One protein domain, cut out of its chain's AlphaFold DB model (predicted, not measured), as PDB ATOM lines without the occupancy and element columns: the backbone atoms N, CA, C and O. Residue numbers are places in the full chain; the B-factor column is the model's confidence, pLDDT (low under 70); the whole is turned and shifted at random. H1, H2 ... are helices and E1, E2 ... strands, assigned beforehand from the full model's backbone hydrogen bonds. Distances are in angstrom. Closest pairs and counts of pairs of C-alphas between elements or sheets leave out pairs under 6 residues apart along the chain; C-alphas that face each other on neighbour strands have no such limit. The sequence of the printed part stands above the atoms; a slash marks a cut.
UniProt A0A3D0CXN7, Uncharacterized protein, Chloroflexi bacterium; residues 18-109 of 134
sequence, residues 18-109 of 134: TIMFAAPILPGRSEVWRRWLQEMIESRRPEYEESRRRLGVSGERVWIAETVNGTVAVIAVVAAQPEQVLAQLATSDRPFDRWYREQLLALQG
ATOM      1  N   THR A  18     -45.502  -9.656 -49.081       89.94
ATOM      2  CA  THR A  18     -45.409  -9.715 -47.621       89.94
ATOM      3  C   THR A  18     -45.415 -11.168 -47.184       89.94
ATOM      4  O   THR A  18     -46.343 -11.898 -47.521       89.94
ATOM      5  N   ILE A  19     -44.414 -11.569 -46.404       88.62
ATOM      6  CA  ILE A  19     -44.482 -12.792 -45.602       88.62
ATOM      7  C   ILE A  19     -44.845 -12.409 -44.173       88.62
ATOM      8  O   ILE A  19     -44.333 -11.421 -43.642       88.62
ATOM      9  N   MET A  20     -45.736 -13.178 -43.552       90.06
ATOM     10  CA  MET A  20     -46.100 -13.006 -42.152       90.06
ATOM     11  C   MET A  20     -45.990 -14.336 -41.424       90.06
ATOM     12  O   MET A  20     -46.455 -15.360 -41.922       90.06
ATOM     13  N   PHE A  21     -45.387 -14.321 -40.243       87.19
ATOM     14  CA  PHE A  21     -45.231 -15.514 -39.421       87.19
ATOM     15  C   PHE A  21     -45.300 -15.167 -37.936       87.19
ATOM     16  O   PHE A  21     -45.012 -14.042 -37.520       87.19
ATOM     17  N   ALA A  22     -45.700 -16.153 -37.135       89.50
ATOM     18  CA  ALA A  22     -45.680 -16.070 -35.684       89.50
ATOM     19  C   ALA A  22     -44.538 -16.939 -35.146       89.50
ATOM     20  O   ALA A  22     -44.448 -18.121 -35.474       89.50
ATOM     21  N   ALA A  23     -43.683 -16.352 -34.314       89.31
ATOM     22  CA  ALA A  23     -42.587 -17.038 -33.646       89.31
ATOM     23  C   ALA A  23     -42.790 -16.966 -32.123       89.31
ATOM     24  O   ALA A  23     -43.038 -15.877 -31.593       89.31
ATOM     25  N   PRO A  24     -42.715 -18.094 -31.394       91.88
ATOM     26  CA  PRO A  24     -42.888 -18.088 -29.948       91.88
ATOM     27  C   PRO A  24     -41.785 -17.267 -29.280       91.88
ATOM     28  O   PRO A  24     -40.625 -17.334 -29.675       91.88
ATOM     29  N   ILE A  25     -42.138 -16.509 -28.247       94.25
ATOM     30  CA  ILE A  25     -41.164 -15.927 -27.324       94.25
ATOM     31  C   ILE A  25     -41.050 -16.891 -26.147       94.25
ATOM     32  O   ILE A  25     -42.060 -17.343 -25.604       94.25
ATOM     33  N   LEU A  26     -39.823 -17.229 -25.749       93.06
ATOM     34  CA  LEU A  26     -39.610 -18.152 -24.639       93.06
ATOM     35  C   LEU A  26     -40.251 -17.614 -23.341       93.06
ATOM     36  O   LEU A  26     -40.233 -16.400 -23.104       93.06
ATOM     37  N   PRO A  27     -40.778 -18.492 -22.465       90.94
ATOM     38  CA  PRO A  27     -41.421 -18.073 -21.222       90.94
ATOM     39  C   PRO A  27     -40.554 -17.110 -20.399       90.94
ATOM     40  O   PRO A  27     -39.362 -17.341 -20.193       90.94
ATOM     41  N   GLY A  28     -41.152 -16.004 -19.944       89.38
ATOM     42  CA  GLY A  28     -40.466 -14.972 -19.160       89.38
ATOM     43  C   GLY A  28     -39.506 -14.068 -19.949       89.38
ATOM     44  O   GLY A  28     -38.845 -13.225 -19.345       89.38
ATOM     45  N   ARG A  29     -39.410 -14.200 -21.283       92.75
ATOM     46  CA  ARG A  29     -38.505 -13.385 -22.120       92.75
ATOM     47  C   ARG A  29     -39.163 -12.181 -22.796       92.75
ATOM     48  O   ARG A  29     -38.448 -11.421 -23.441       92.75
ATOM     49  N   SER A  30     -40.464 -11.946 -22.624       92.00
ATOM     50  CA  SER A  30     -41.200 -10.874 -23.323       92.00
ATOM     51  C   SER A  30     -40.601  -9.476 -23.115       92.00
ATOM     52  O   SER A  30     -40.445  -8.723 -24.073       92.00
ATOM     53  N   GLU A  31     -40.177  -9.136 -21.895       94.12
ATOM     54  CA  GLU A  31     -39.512  -7.849 -21.628       94.12
ATOM     55  C   GLU A  31     -38.115  -7.759 -22.245       94.12
ATOM     56  O   GLU A  31     -37.722  -6.717 -22.768       94.12
ATOM     57  N   VAL A  32     -37.364  -8.862 -22.237       94.62
ATOM     58  CA  VAL A  32     -36.043  -8.921 -22.877       94.62
ATOM     59  C   VAL A  32     -36.182  -8.777 -24.395       94.62
ATOM     60  O   VAL A  32     -35.385  -8.083 -25.016       94.62
ATOM     61  N   TRP A  33     -37.233  -9.356 -24.980       94.31
ATOM     62  CA  TRP A  33     -37.575  -9.200 -26.392       94.31
ATOM     63  C   TRP A  33     -37.876  -7.742 -26.761       94.31
ATOM     64  O   TRP A  33     -37.310  -7.229 -27.725       94.31
ATOM     65  N   ARG A  34     -38.701  -7.039 -25.970       94.25
ATOM     66  CA  ARG A  34     -38.994  -5.609 -26.193       94.25
ATOM     67  C   ARG A  34     -37.731  -4.750 -26.140       94.25
ATOM     68  O   ARG A  34     -37.512  -3.943 -27.039       94.25
ATOM     69  N   ARG A  35     -36.880  -4.958 -25.130       94.56
ATOM     70  CA  ARG A  35     -35.611  -4.224 -24.988       94.56
ATOM     71  C   ARG A  35     -34.649  -4.498 -26.135       94.56
ATOM     72  O   ARG A  35     -33.995  -3.579 -26.603       94.56
ATOM     73  N   TRP A  36     -34.584  -5.740 -26.608       94.31
ATOM     74  CA  TRP A  36     -33.752  -6.089 -27.754       94.31
ATOM     75  C   TRP A  36     -34.210  -5.378 -29.038       94.31
ATOM     76  O   TRP A  36     -33.380  -4.829 -29.760       94.31
ATOM     77  N   LEU A  37     -35.524  -5.304 -29.294       93.50
ATOM     78  CA  LEU A  37     -36.053  -4.519 -30.418       93.50
ATOM     79  C   LEU A  37     -35.724  -3.025 -30.282       93.50
ATOM     80  O   LEU A  37     -35.409  -2.390 -31.286       93.50
ATOM     81  N   GLN A  38     -35.762  -2.474 -29.064       93.50
ATOM     82  CA  GLN A  38     -35.349  -1.091 -28.794       93.50
ATOM     83  C   GLN A  38     -33.852  -0.878 -29.044       93.50
ATOM     84  O   GLN A  38     -33.490   0.037 -29.775       93.50
ATOM     85  N   GLU A  39     -32.981  -1.751 -28.529       92.94
ATOM     86  CA  GLU A  39     -31.533  -1.697 -28.781       92.94
ATOM     87  C   GLU A  39     -31.242  -1.699 -30.289       92.94
ATOM     88  O   GLU A  39     -30.461  -0.890 -30.789       92.94
ATOM     89  N   MET A  40     -31.933  -2.561 -31.035       92.00
ATOM     90  CA  MET A  40     -31.768  -2.676 -32.479       92.00
ATOM     91  C   MET A  40     -32.067  -1.365 -33.220       92.00
ATOM     92  O   MET A  40     -31.345  -1.020 -34.152       92.00
ATOM     93  N   ILE A  41     -33.102  -0.627 -32.808       88.56
ATOM     94  CA  ILE A  41     -33.482   0.640 -33.448       88.56
ATOM     95  C   ILE A  41     -32.797   1.864 -32.827       88.56
ATOM     96  O   ILE A  41     -32.796   2.928 -33.436       88.56
ATOM     97  N   GLU A  42     -32.233   1.775 -31.629       91.94
ATOM     98  CA  GLU A  42     -31.591   2.916 -30.970       91.94
ATOM     99  C   GLU A  42     -30.076   2.890 -31.158       91.94
ATOM    100  O   GLU A  42     -29.516   3.827 -31.724       91.94
ATOM    101  N   SER A  43     -29.408   1.815 -30.735       92.12
ATOM    102  CA  SER A  43     -27.943   1.744 -30.700       92.12
ATOM    103  C   SER A  43     -27.327   1.055 -31.916       92.12
ATOM    104  O   SER A  43     -26.176   1.332 -32.236       92.12
ATOM    105  N   ARG A  44     -28.080   0.185 -32.602       93.62
ATOM    106  CA  ARG A  44     -27.603  -0.607 -33.757       93.62
ATOM    107  C   ARG A  44     -28.352  -0.308 -35.054       93.62
ATOM    108  O   ARG A  44     -28.387  -1.128 -35.975       93.62
ATOM    109  N   ARG A  45     -28.997   0.860 -35.115       94.94
ATOM    110  CA  ARG A  45     -29.825   1.269 -36.254       94.94
ATOM    111  C   ARG A  45     -29.063   1.237 -37.582       94.94
ATOM    112  O   ARG A  45     -29.619   0.669 -38.520       94.94
ATOM    113  N   PRO A  46     -27.839   1.792 -37.704       96.69
ATOM    114  CA  PRO A  46     -27.128   1.788 -38.981       96.69
ATOM    115  C   PRO A  46     -26.873   0.374 -39.513       96.69
ATOM    116  O   PRO A  46     -27.098   0.102 -40.691       96.69
ATOM    117  N   GLU A  47     -26.454  -0.548 -38.647       96.81
ATOM    118  CA  GLU A  47     -26.182  -1.936 -39.017       96.81
ATOM    119  C   GLU A  47     -27.464  -2.696 -39.370       96.81
ATOM    120  O   GLU A  47     -27.484  -3.486 -40.320       96.81
ATOM    121  N   TYR A  48     -28.545  -2.421 -38.638       95.94
ATOM    122  CA  TYR A  48     -29.870  -2.953 -38.927       95.94
ATOM    123  C   TYR A  48     -30.380  -2.482 -40.294       95.94
ATOM    124  O   TYR A  48     -30.738  -3.309 -41.134       95.94
ATOM    125  N   GLU A  49     -30.356  -1.177 -40.558       96.00
ATOM    126  CA  GLU A  49     -30.791  -0.597 -41.831       96.00
ATOM    127  C   GLU A  49     -29.930  -1.092 -43.001       96.00
ATOM    128  O   GLU A  49     -30.463  -1.433 -44.060       96.00
ATOM    129  N   GLU A  50     -28.611  -1.222 -42.816       96.88
ATOM    130  CA  GLU A  50     -27.733  -1.806 -43.831       96.88
ATOM    131  C   GLU A  50     -28.089  -3.272 -44.111       96.88
ATOM    132  O   GLU A  50     -28.157  -3.675 -45.277       96.88
ATOM    133  N   SER A  51     -28.333  -4.069 -43.065       96.44
ATOM    134  CA  SER A  51     -28.761  -5.463 -43.202       96.44
ATOM    135  C   SER A  51     -30.070  -5.553 -43.989       96.44
ATOM    136  O   SER A  51     -30.123  -6.245 -45.006       96.44
ATOM    137  N   ARG A  52     -31.096  -4.780 -43.609       95.75
ATOM    138  CA  ARG A  52     -32.402  -4.770 -44.291       95.75
ATOM    139  C   ARG A  52     -32.305  -4.321 -45.744       95.75
ATOM    140  O   ARG A  52     -32.817  -5.014 -46.623       95.75
ATOM    141  N   ARG A  53     -31.566  -3.245 -46.021       95.69
ATOM    142  CA  ARG A  53     -31.327  -2.763 -47.389       95.69
ATOM    143  C   ARG A  53     -30.606  -3.807 -48.241       95.69
ATOM    144  O   ARG A  53     -30.998  -4.031 -49.380       95.69
ATOM    145  N   ARG A  54     -29.560  -4.452 -47.706       96.31
ATOM    146  CA  ARG A  54     -28.810  -5.500 -48.419       96.31
ATOM    147  C   ARG A  54     -29.694  -6.702 -48.748       96.31
ATOM    148  O   ARG A  54     -29.576  -7.238 -49.842       96.31
ATOM    149  N   LEU A  55     -30.549  -7.107 -47.813       94.44
ATOM    150  CA  LEU A  55     -31.457  -8.245 -47.973       94.44
ATOM    151  C   LEU A  55     -32.679  -7.922 -48.853       94.44
ATOM    152  O   LEU A  55     -33.491  -8.803 -49.110       94.44
ATOM    153  N   GLY A  56     -32.837  -6.675 -49.313       94.69
ATOM    154  CA  GLY A  56     -33.973  -6.260 -50.141       94.69
ATOM    155  C   GLY A  56     -35.286  -6.098 -49.369       94.69
ATOM    156  O   GLY A  56     -36.360  -6.141 -49.971       94.69
ATOM    157  N   VAL A  57     -35.212  -5.915 -48.048       95.69
ATOM    158  CA  VAL A  57     -36.374  -5.629 -47.198       95.69
ATOM    159  C   VAL A  57     -36.761  -4.163 -47.361       95.69
ATOM    160  O   VAL A  57     -35.957  -3.268 -47.101       95.69
ATOM    161  N   SER A  58     -38.001  -3.916 -47.775       95.00
ATOM    162  CA  SER A  58     -38.584  -2.577 -47.931       95.00
ATOM    163  C   SER A  58     -39.493  -2.182 -46.763       95.00
ATOM    164  O   SER A  58     -39.840  -1.012 -46.616       95.00
ATOM    165  N   GLY A  59     -39.858  -3.139 -45.907       94.38
ATOM    166  CA  GLY A  59     -40.613  -2.887 -44.688       94.38
ATOM    167  C   GLY A  59     -40.582  -4.076 -43.737       94.38
ATOM    168  O   GLY A  59     -40.570  -5.227 -44.162       94.38
ATOM    169  N   GLU A  60     -40.594  -3.794 -42.440       94.44
ATOM    170  CA  GLU A  60     -40.705  -4.806 -41.393       94.44
ATOM    171  C   GLU A  60     -41.617  -4.273 -40.286       94.44
ATOM    172  O   GLU A  60     -41.547  -3.099 -39.913       94.44
ATOM    173  N   ARG A  61     -42.508  -5.125 -39.780       95.69
ATOM    174  CA  ARG A  61     -43.371  -4.828 -38.636       95.69
ATOM    175  C   ARG A  61     -43.340  -5.995 -37.669       95.69
ATOM    176  O   ARG A  61     -43.410  -7.147 -38.090       95.69
ATOM    177  N   VAL A  62     -43.263  -5.679 -36.381       94.56
ATOM    178  CA  VAL A  62     -43.213  -6.666 -35.303       94.56
ATOM    179  C   VAL A  62     -44.263  -6.309 -34.259       94.56
ATOM    180  O   VAL A  62     -44.306  -5.179 -33.774       94.56
ATOM    181  N   TRP A  63     -45.090  -7.284 -33.899       95.44
ATOM    182  CA  TRP A  63     -46.073  -7.197 -32.821       95.44
ATOM    183  C   TRP A  63     -45.807  -8.283 -31.784       95.44
ATOM    184  O   TRP A  63     -45.178  -9.296 -32.079       95.44
ATOM    185  N   ILE A  64     -46.326  -8.084 -30.576       94.25
ATOM    186  CA  ILE A  64     -46.370  -9.109 -29.532       94.25
ATOM    187  C   ILE A  64     -47.835  -9.420 -29.262       94.25
ATOM    188  O   ILE A  64     -48.623  -8.501 -29.039       94.25
ATOM    189  N   ALA A  65     -48.182 -10.702 -29.265       93.88
ATOM    190  CA  ALA A  65     -49.502 -11.182 -28.897       93.88
ATOM    191  C   ALA A  65     -49.386 -12.160 -27.725       93.88
ATOM    192  O   ALA A  65     -48.623 -13.126 -27.777       93.88
ATOM    193  N   GLU A  66     -50.158 -11.908 -26.672       93.56
ATOM    194  CA  GLU A  66     -50.350 -12.867 -25.587       93.56
ATOM    195  C   GLU A  66     -51.435 -13.862 -26.005       93.56
ATOM    196  O   GLU A  66     -52.533 -13.466 -26.400       93.56
ATOM    197  N   THR A  67     -51.129 -15.156 -25.941       90.56
ATOM    198  CA  THR A  67     -52.076 -16.232 -26.258       90.56
ATOM    199  C   THR A  67     -52.258 -17.145 -25.051       90.56
ATOM    200  O   THR A  67     -51.433 -17.158 -24.137       90.56
ATOM    201  N   VAL A  68     -53.302 -17.976 -25.069       91.31
ATOM    202  CA  VAL A  68     -53.527 -19.003 -24.033       91.31
ATOM    203  C   VAL A  68     -52.329 -19.960 -23.906       91.31
ATOM    204  O   VAL A  68     -52.052 -20.453 -22.818       91.31
ATOM    205  N   ASN A  69     -51.583 -20.176 -24.994       88.88
ATOM    206  CA  ASN A  69     -50.443 -21.092 -25.048       88.88
ATOM    207  C   ASN A  69     -49.084 -20.385 -24.873       88.88
ATOM    208  O   ASN A  69     -48.043 -21.007 -25.074       88.88
ATOM    209  N   GLY A  70     -49.085 -19.096 -24.517       90.50
ATOM    210  CA  GLY A  70     -47.884 -18.287 -24.311       90.50
ATOM    211  C   GLY A  70     -47.784 -17.082 -25.244       90.50
ATOM    212  O   GLY A  70     -48.665 -16.814 -26.063       90.50
ATOM    213  N   THR A  71     -46.696 -16.335 -25.102       94.81
ATOM    214  CA  THR A  71     -46.444 -15.114 -25.869       94.81
ATOM    215  C   THR A  71     -45.830 -15.436 -27.234       94.81
ATOM    216  O   THR A  71     -44.885 -16.223 -27.330       94.81
ATOM    217  N   VAL A  72     -46.308 -14.786 -28.294       94.69
ATOM    218  CA  VAL A  72     -45.726 -14.874 -29.641       94.69
ATOM    219  C   VAL A  72     -45.341 -13.495 -30.166       94.69
ATOM    220  O   VAL A  72     -46.030 -12.504 -29.921       94.69
ATOM    221  N   ALA A  73     -44.248 -13.433 -30.920       94.25
ATOM    222  CA  ALA A  73     -43.968 -12.325 -31.816       94.25
ATOM    223  C   ALA A  73     -44.649 -12.607 -33.160       94.25
ATOM    224  O   ALA A  73     -44.475 -13.686 -33.721       94.25
ATOM    225  N   VAL A  74     -45.400 -11.645 -33.686       94.19
ATOM    226  CA  VAL A  74     -45.924 -11.681 -35.056       94.19
ATOM    227  C   VAL A  74     -45.049 -10.759 -35.888       94.19
ATOM    228  O   VAL A  74     -44.878  -9.597 -35.524       94.19
ATOM    229  N   ILE A  75     -44.466 -11.268 -36.966       93.06
ATOM    230  CA  ILE A  75     -43.538 -10.528 -37.818       93.06
ATOM    231  C   ILE A  75     -44.103 -10.492 -39.230       93.06
ATOM    232  O   ILE A  75     -44.467 -11.535 -39.770       93.06
ATOM    233  N   ALA A  76     -44.157  -9.303 -39.826       93.81
ATOM    234  CA  ALA A  76     -44.439  -9.109 -41.241       93.81
ATOM    235  C   ALA A  76     -43.225  -8.473 -41.923       93.81
ATOM    236  O   ALA A  76     -42.795  -7.388 -41.524       93.81
ATOM    237  N   VAL A  77     -42.699  -9.129 -42.956       93.81
ATOM    238  CA  VAL A  77     -41.569  -8.649 -43.764       93.81
ATOM    239  C   VAL A  77     -42.043  -8.417 -45.188       93.81
ATOM    240  O   VAL A  77     -42.648  -9.294 -45.802       93.81
ATOM    241  N   VAL A  78     -41.747  -7.231 -45.706       94.69
ATOM    242  CA  VAL A  78     -42.106  -6.779 -47.045       94.69
ATOM    243  C   VAL A  78     -40.837  -6.741 -47.893       94.69
ATOM    244  O   VAL A  78     -39.864  -6.074 -47.535       94.69
ATOM    245  N   ALA A  79     -40.821  -7.502 -48.985       93.62
ATOM    246  CA  ALA A  79     -39.688  -7.611 -49.900       93.62
ATOM    247  C   ALA A  79     -40.152  -8.099 -51.280       93.62
ATOM    248  O   ALA A  79     -41.215  -8.697 -51.420       93.62
ATOM    249  N   ALA A  80     -39.337  -7.897 -52.317       90.44
ATOM    250  CA  ALA A  80     -39.618  -8.480 -53.635       90.44
ATOM    251  C   ALA A  80     -39.537 -10.020 -53.615       90.44
ATOM    252  O   ALA A  80     -40.233 -10.695 -54.364       90.44
ATOM    253  N   GLN A  81     -38.674 -10.578 -52.758       87.56
ATOM    254  CA  GLN A  81     -38.439 -12.019 -52.630       87.56
ATOM    255  C   GLN A  81     -38.321 -12.392 -51.140       87.56
ATOM    256  O   GLN A  81     -37.223 -12.671 -50.658       87.56
ATOM    257  N   PRO A  82     -39.428 -12.362 -50.372       83.75
ATOM    258  CA  PRO A  82     -39.390 -12.485 -48.912       83.75
ATOM    259  C   PRO A  82     -38.830 -13.827 -48.422       83.75
ATOM    260  O   PRO A  82     -38.104 -13.857 -47.434       83.75
ATOM    261  N   GLU A  83     -39.067 -14.921 -49.148       79.50
ATOM    262  CA  GLU A  83     -38.466 -16.232 -48.844       79.50
ATOM    263  C   GLU A  83     -36.931 -16.201 -48.918       79.50
ATOM    264  O   GLU A  83     -36.232 -16.838 -48.127       79.50
ATOM    265  N   GLN A  84     -36.374 -15.399 -49.830       86.81
ATOM    266  CA  GLN A  84     -34.925 -15.253 -49.941       86.81
ATOM    267  C   GLN A  84     -34.338 -14.402 -48.820       86.81
ATOM    268  O   GLN A  84     -33.189 -14.626 -48.453       86.81
ATOM    269  N   VAL A  85     -35.103 -13.472 -48.239       90.50
ATOM    270  CA  VAL A  85     -34.648 -12.661 -47.098       90.50
ATOM    271  C   VAL A  85     -34.233 -13.570 -45.945       90.50
ATOM    272  O   VAL A  85     -33.134 -13.420 -45.412       90.50
ATOM    273  N   LEU A  86     -35.082 -14.539 -45.585       85.50
ATOM    274  CA  LEU A  86     -34.799 -15.476 -44.496       85.50
ATOM    275  C   LEU A  86     -33.603 -16.377 -44.828       85.50
ATOM    276  O   LEU A  86     -32.718 -16.537 -43.992       85.50
ATOM    277  N   ALA A  87     -33.528 -16.906 -46.053       86.38
ATOM    278  CA  ALA A  87     -32.419 -17.761 -46.485       86.38
ATOM    279  C   ALA A  87     -31.065 -17.019 -46.520       86.38
ATOM    280  O   ALA A  87     -30.038 -17.541 -46.077       86.38
ATOM    281  N   GLN A  88     -31.050 -15.778 -47.005       92.06
ATOM    282  CA  GLN A  88     -29.853 -14.937 -47.014       92.06
ATOM    283  C   GLN A  88     -29.456 -14.534 -45.592       92.06
ATOM    284  O   GLN A  88     -28.280 -14.607 -45.231       92.06
ATOM    285  N   LEU A  89     -30.427 -14.176 -44.746       91.50
ATOM    286  CA  LEU A  89     -30.169 -13.889 -43.339       91.50
ATOM    287  C   LEU A  89     -29.623 -15.120 -42.607       91.50
ATOM    288  O   LEU A  89     -28.752 -14.951 -41.767       91.50
ATOM    289  N   ALA A  90     -30.073 -16.335 -42.935       89.12
ATOM    290  CA  ALA A  90     -29.616 -17.604 -42.357       89.12
ATOM    291  C   ALA A  90     -28.164 -17.968 -42.705       89.12
ATOM    292  O   ALA A  90     -27.481 -18.608 -41.910       89.12
ATOM    293  N   THR A  91     -27.687 -17.543 -43.876       91.25
ATOM    294  CA  THR A  91     -26.364 -17.901 -44.422       91.25
ATOM    295  C   THR A  91     -25.337 -16.774 -44.337       91.25
ATOM    296  O   THR A  91     -24.159 -16.987 -44.592       91.25
ATOM    297  N   SER A  92     -25.754 -15.569 -43.950       94.62
ATOM    298  CA  SER A  92     -24.876 -14.404 -43.857       94.62
ATOM    299  C   SER A  92     -23.808 -14.528 -42.763       94.62
ATOM    300  O   SER A  92     -24.106 -14.883 -41.620       94.62
ATOM    301  N   ASP A  93     -22.577 -14.137 -43.101       94.44
ATOM    302  CA  ASP A  93     -21.429 -14.028 -42.190       94.44
ATOM    303  C   ASP A  93     -21.143 -12.584 -41.752       94.44
ATOM    304  O   ASP A  93     -20.057 -12.243 -41.271       94.44
ATOM    305  N   ARG A  94     -22.109 -11.683 -41.914       96.06
ATOM    306  CA  ARG A  94     -21.963 -10.311 -41.427       96.06
ATOM    307  C   ARG A  94     -22.038 -10.305 -39.893       96.06
ATOM    308  O   ARG A  94     -22.903 -10.989 -39.345       96.06
ATOM    309  N   PRO A  95     -21.199  -9.525 -39.183       96.19
ATOM    310  CA  PRO A  95     -21.218  -9.488 -37.719       96.19
ATOM    311  C   PRO A  95     -22.603  -9.193 -37.132       96.19
ATOM    312  O   PRO A  95     -23.034  -9.886 -36.216       96.19
ATOM    313  N   PHE A  96     -23.318  -8.222 -37.708       95.38
ATOM    314  CA  PHE A  96     -24.672  -7.877 -37.281       95.38
ATOM    315  C   PHE A  96     -25.665  -9.024 -37.492       95.38
ATOM    316  O   PHE A  96     -26.438  -9.327 -36.592       95.38
ATOM    317  N   ASP A  97     -25.632  -9.693 -38.644       95.62
ATOM    318  CA  ASP A  97     -26.562 -10.787 -38.936       95.62
ATOM    319  C   ASP A  97     -26.322 -11.991 -38.019       95.62
ATOM    320  O   ASP A  97     -27.280 -12.597 -37.546       95.62
ATOM    321  N   ARG A  98     -25.055 -12.319 -37.716       95.25
ATOM    322  CA  ARG A  98     -24.728 -13.358 -36.728       95.25
ATOM    323  C   ARG A  98     -25.281 -13.013 -35.353       95.25
ATOM    324  O   ARG A  98     -26.024 -13.810 -34.792       95.25
ATOM    325  N   TRP A  99     -24.986 -11.806 -34.872       94.62
ATOM    326  CA  TRP A  99     -25.519 -11.300 -33.611       94.62
ATOM    327  C   TRP A  99     -27.055 -11.346 -33.592       94.62
ATOM    328  O   TRP A  99     -27.657 -11.839 -32.645       94.62
ATOM    329  N   TYR A 100     -27.709 -10.916 -34.669       94.12
ATOM    330  CA  TYR A 100     -29.164 -10.940 -34.792       94.12
ATOM    331  C   TYR A 100     -29.726 -12.367 -34.691       94.12
ATOM    332  O   TYR A 100     -30.671 -12.606 -33.939       94.12
ATOM    333  N   ARG A 101     -29.125 -13.341 -35.392       93.25
ATOM    334  CA  ARG A 101     -29.522 -14.758 -35.295       93.25
ATOM    335  C   ARG A 101     -29.297 -15.331 -33.895       93.25
ATOM    336  O   ARG A 101     -30.144 -16.078 -33.415       93.25
ATOM    337  N   GLU A 102     -28.197 -14.978 -33.233       93.75
ATOM    338  CA  GLU A 102     -27.916 -15.394 -31.851       93.75
ATOM    339  C   GLU A 102     -28.993 -14.883 -30.884       93.75
ATOM    340  O   GLU A 102     -29.470 -15.635 -30.032       93.75
ATOM    341  N   GLN A 103     -29.443 -13.638 -31.058       93.50
ATOM    342  CA  GLN A 103     -30.524 -13.060 -30.260       93.50
ATOM    343  C   GLN A 103     -31.868 -13.758 -30.509       93.50
ATOM    344  O   GLN A 103     -32.575 -14.073 -29.550       93.50
ATOM    345  N   LEU A 104     -32.208 -14.060 -31.768       91.94
ATOM    346  CA  LEU A 104     -33.410 -14.832 -32.103       91.94
ATOM    347  C   LEU A 104     -33.382 -16.232 -31.479       91.94
ATOM    348  O   LEU A 104     -34.355 -16.653 -30.851       91.94
ATOM    349  N   LEU A 105     -32.246 -16.927 -31.569       90.75
ATOM    350  CA  LEU A 105     -32.067 -18.235 -30.945       90.75
ATOM    351  C   LEU A 105     -32.243 -18.157 -29.422       90.75
ATOM    352  O   LEU A 105     -32.968 -18.963 -28.842       90.75
ATOM    353  N   ALA A 106     -31.629 -17.169 -28.771       91.38
ATOM    354  CA  ALA A 106     -31.680 -17.012 -27.320       91.38
ATOM    355  C   ALA A 106     -33.069 -16.619 -26.784       91.38
ATOM    356  O   ALA A 106     -33.408 -16.966 -25.650       91.38
ATOM    357  N   LEU A 107     -33.865 -15.878 -27.562       91.12
ATOM    358  CA  LEU A 107     -35.153 -15.329 -27.118       91.12
ATOM    359  C   LEU A 107     -36.364 -16.146 -27.573       91.12
ATOM    360  O   LEU A 107     -37.393 -16.125 -26.897       91.12
ATOM    361  N   GLN A 108     -36.250 -16.860 -28.691       87.00
ATOM    362  CA  GLN A 108     -37.351 -17.600 -29.314       87.00
ATOM    363  C   GLN A 108     -37.056 -19.096 -29.472       87.00
ATOM    364  O   GLN A 108     -37.939 -19.863 -29.847       87.00
ATOM    365  N   GLY A 109     -35.818 -19.534 -29.210       83.50
ATOM    366  CA  GLY A 109     -35.380 -20.903 -29.502       83.50
ATOM    367  C   GLY A 109     -35.292 -21.200 -31.002       83.50
ATOM    368  O   GLY A 109     -35.170 -22.360 -31.393       83.50
TER     369      GLY A 109
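AT A GLANCE: This is residues 18 to 109 of the 134 residues of an uncharacterized protein of Chloroflexi bacterium (UniProt A0A3D0CXN7). The shape is a wedge: a twisted sheet of three strands is one wall, and H1 and H4, running opposite ways, make the other. The two walls come together near the start of H1 and the end of H4, while H2 and H3 lie at the opposite end, where E1 and E2 begin. The printed part has 92 residues with three named strands and four named helices in the order E1 H1 H2 E2 E3 H3 H4; the sheet's order is E1, E3, E2, antiparallel, and the class is mixed, helices and strands. It is compact, with a radius of gyration of the C-alphas of 13.0 A and spans of 36 by 27 by 22 A.

HOW THE PARTS SIT: E1, residues 18 to 24, is an edge strand and the antiparallel neighbour of E3, residues 70 to 79, at 159 degrees; N 21 and O 75 are 3.0 A apart, within hydrogen-bond range. H1, residues 30 to 42, only grazes the sheet with residues 30 to 37; its closest C-alphas to E3 are those of Ser 30 and Thr 71, 7.2 A. H2, residues 45 to 54, is on the sheet at a height of 9.7 A, over a local plane fitted to only just enough C-alphas, 6. E2, residues 57 to 67, is the other edge strand and forms a hairpin with E3, antiparallel at 165 degrees; N 63 and O 74 are 2.8 A apart, within hydrogen-bond range. E1, H1, H2 and E2 form a split strand-helix-strand unit, two strands running the same way with helices between them along the chain and E3 between them in the sheet; its crossover is right-handed. H3, residues 82 to 91, stands up from the sheet at 56 degrees, on the same face as H2. H4, residues 95 to 108, touches H2 with residues 96 to 97 alone, about perpendicular at 81 degrees; the closest C-alphas are those of Glu 47 and Phe 96, 6.4 A. H4 and H1 are close but not clearly touching, at a shallow tilt of 18 degrees, opposite ways; the closest C-alphas are those of Trp 33 and Leu 107, 6.6 A. H1 and H3 are apart. Every O i to N i+4 pair is within hydrogen-bond range in H1, H2 and H4, and 5 of 6 are in H3.

IN THESE COORDINATES: E1 begins at C-alpha 18, (-45.409, -9.715, -47.621). From first to last C-alpha E2 measures 28.2 A, E3 28.9 A, H1 18.5 A and H4 19.9 A. H4 ends at C-alpha 108, (-37.351, -17.600, -29.314).

THE WHOLE: The two C-alphas farthest apart, those of Arg 54 and Val 68, are 37.3 A apart. The printed part has no cut, and its six links are tight. The mean pLDDT of the printed part is 92.6, and no printed residue is under 70.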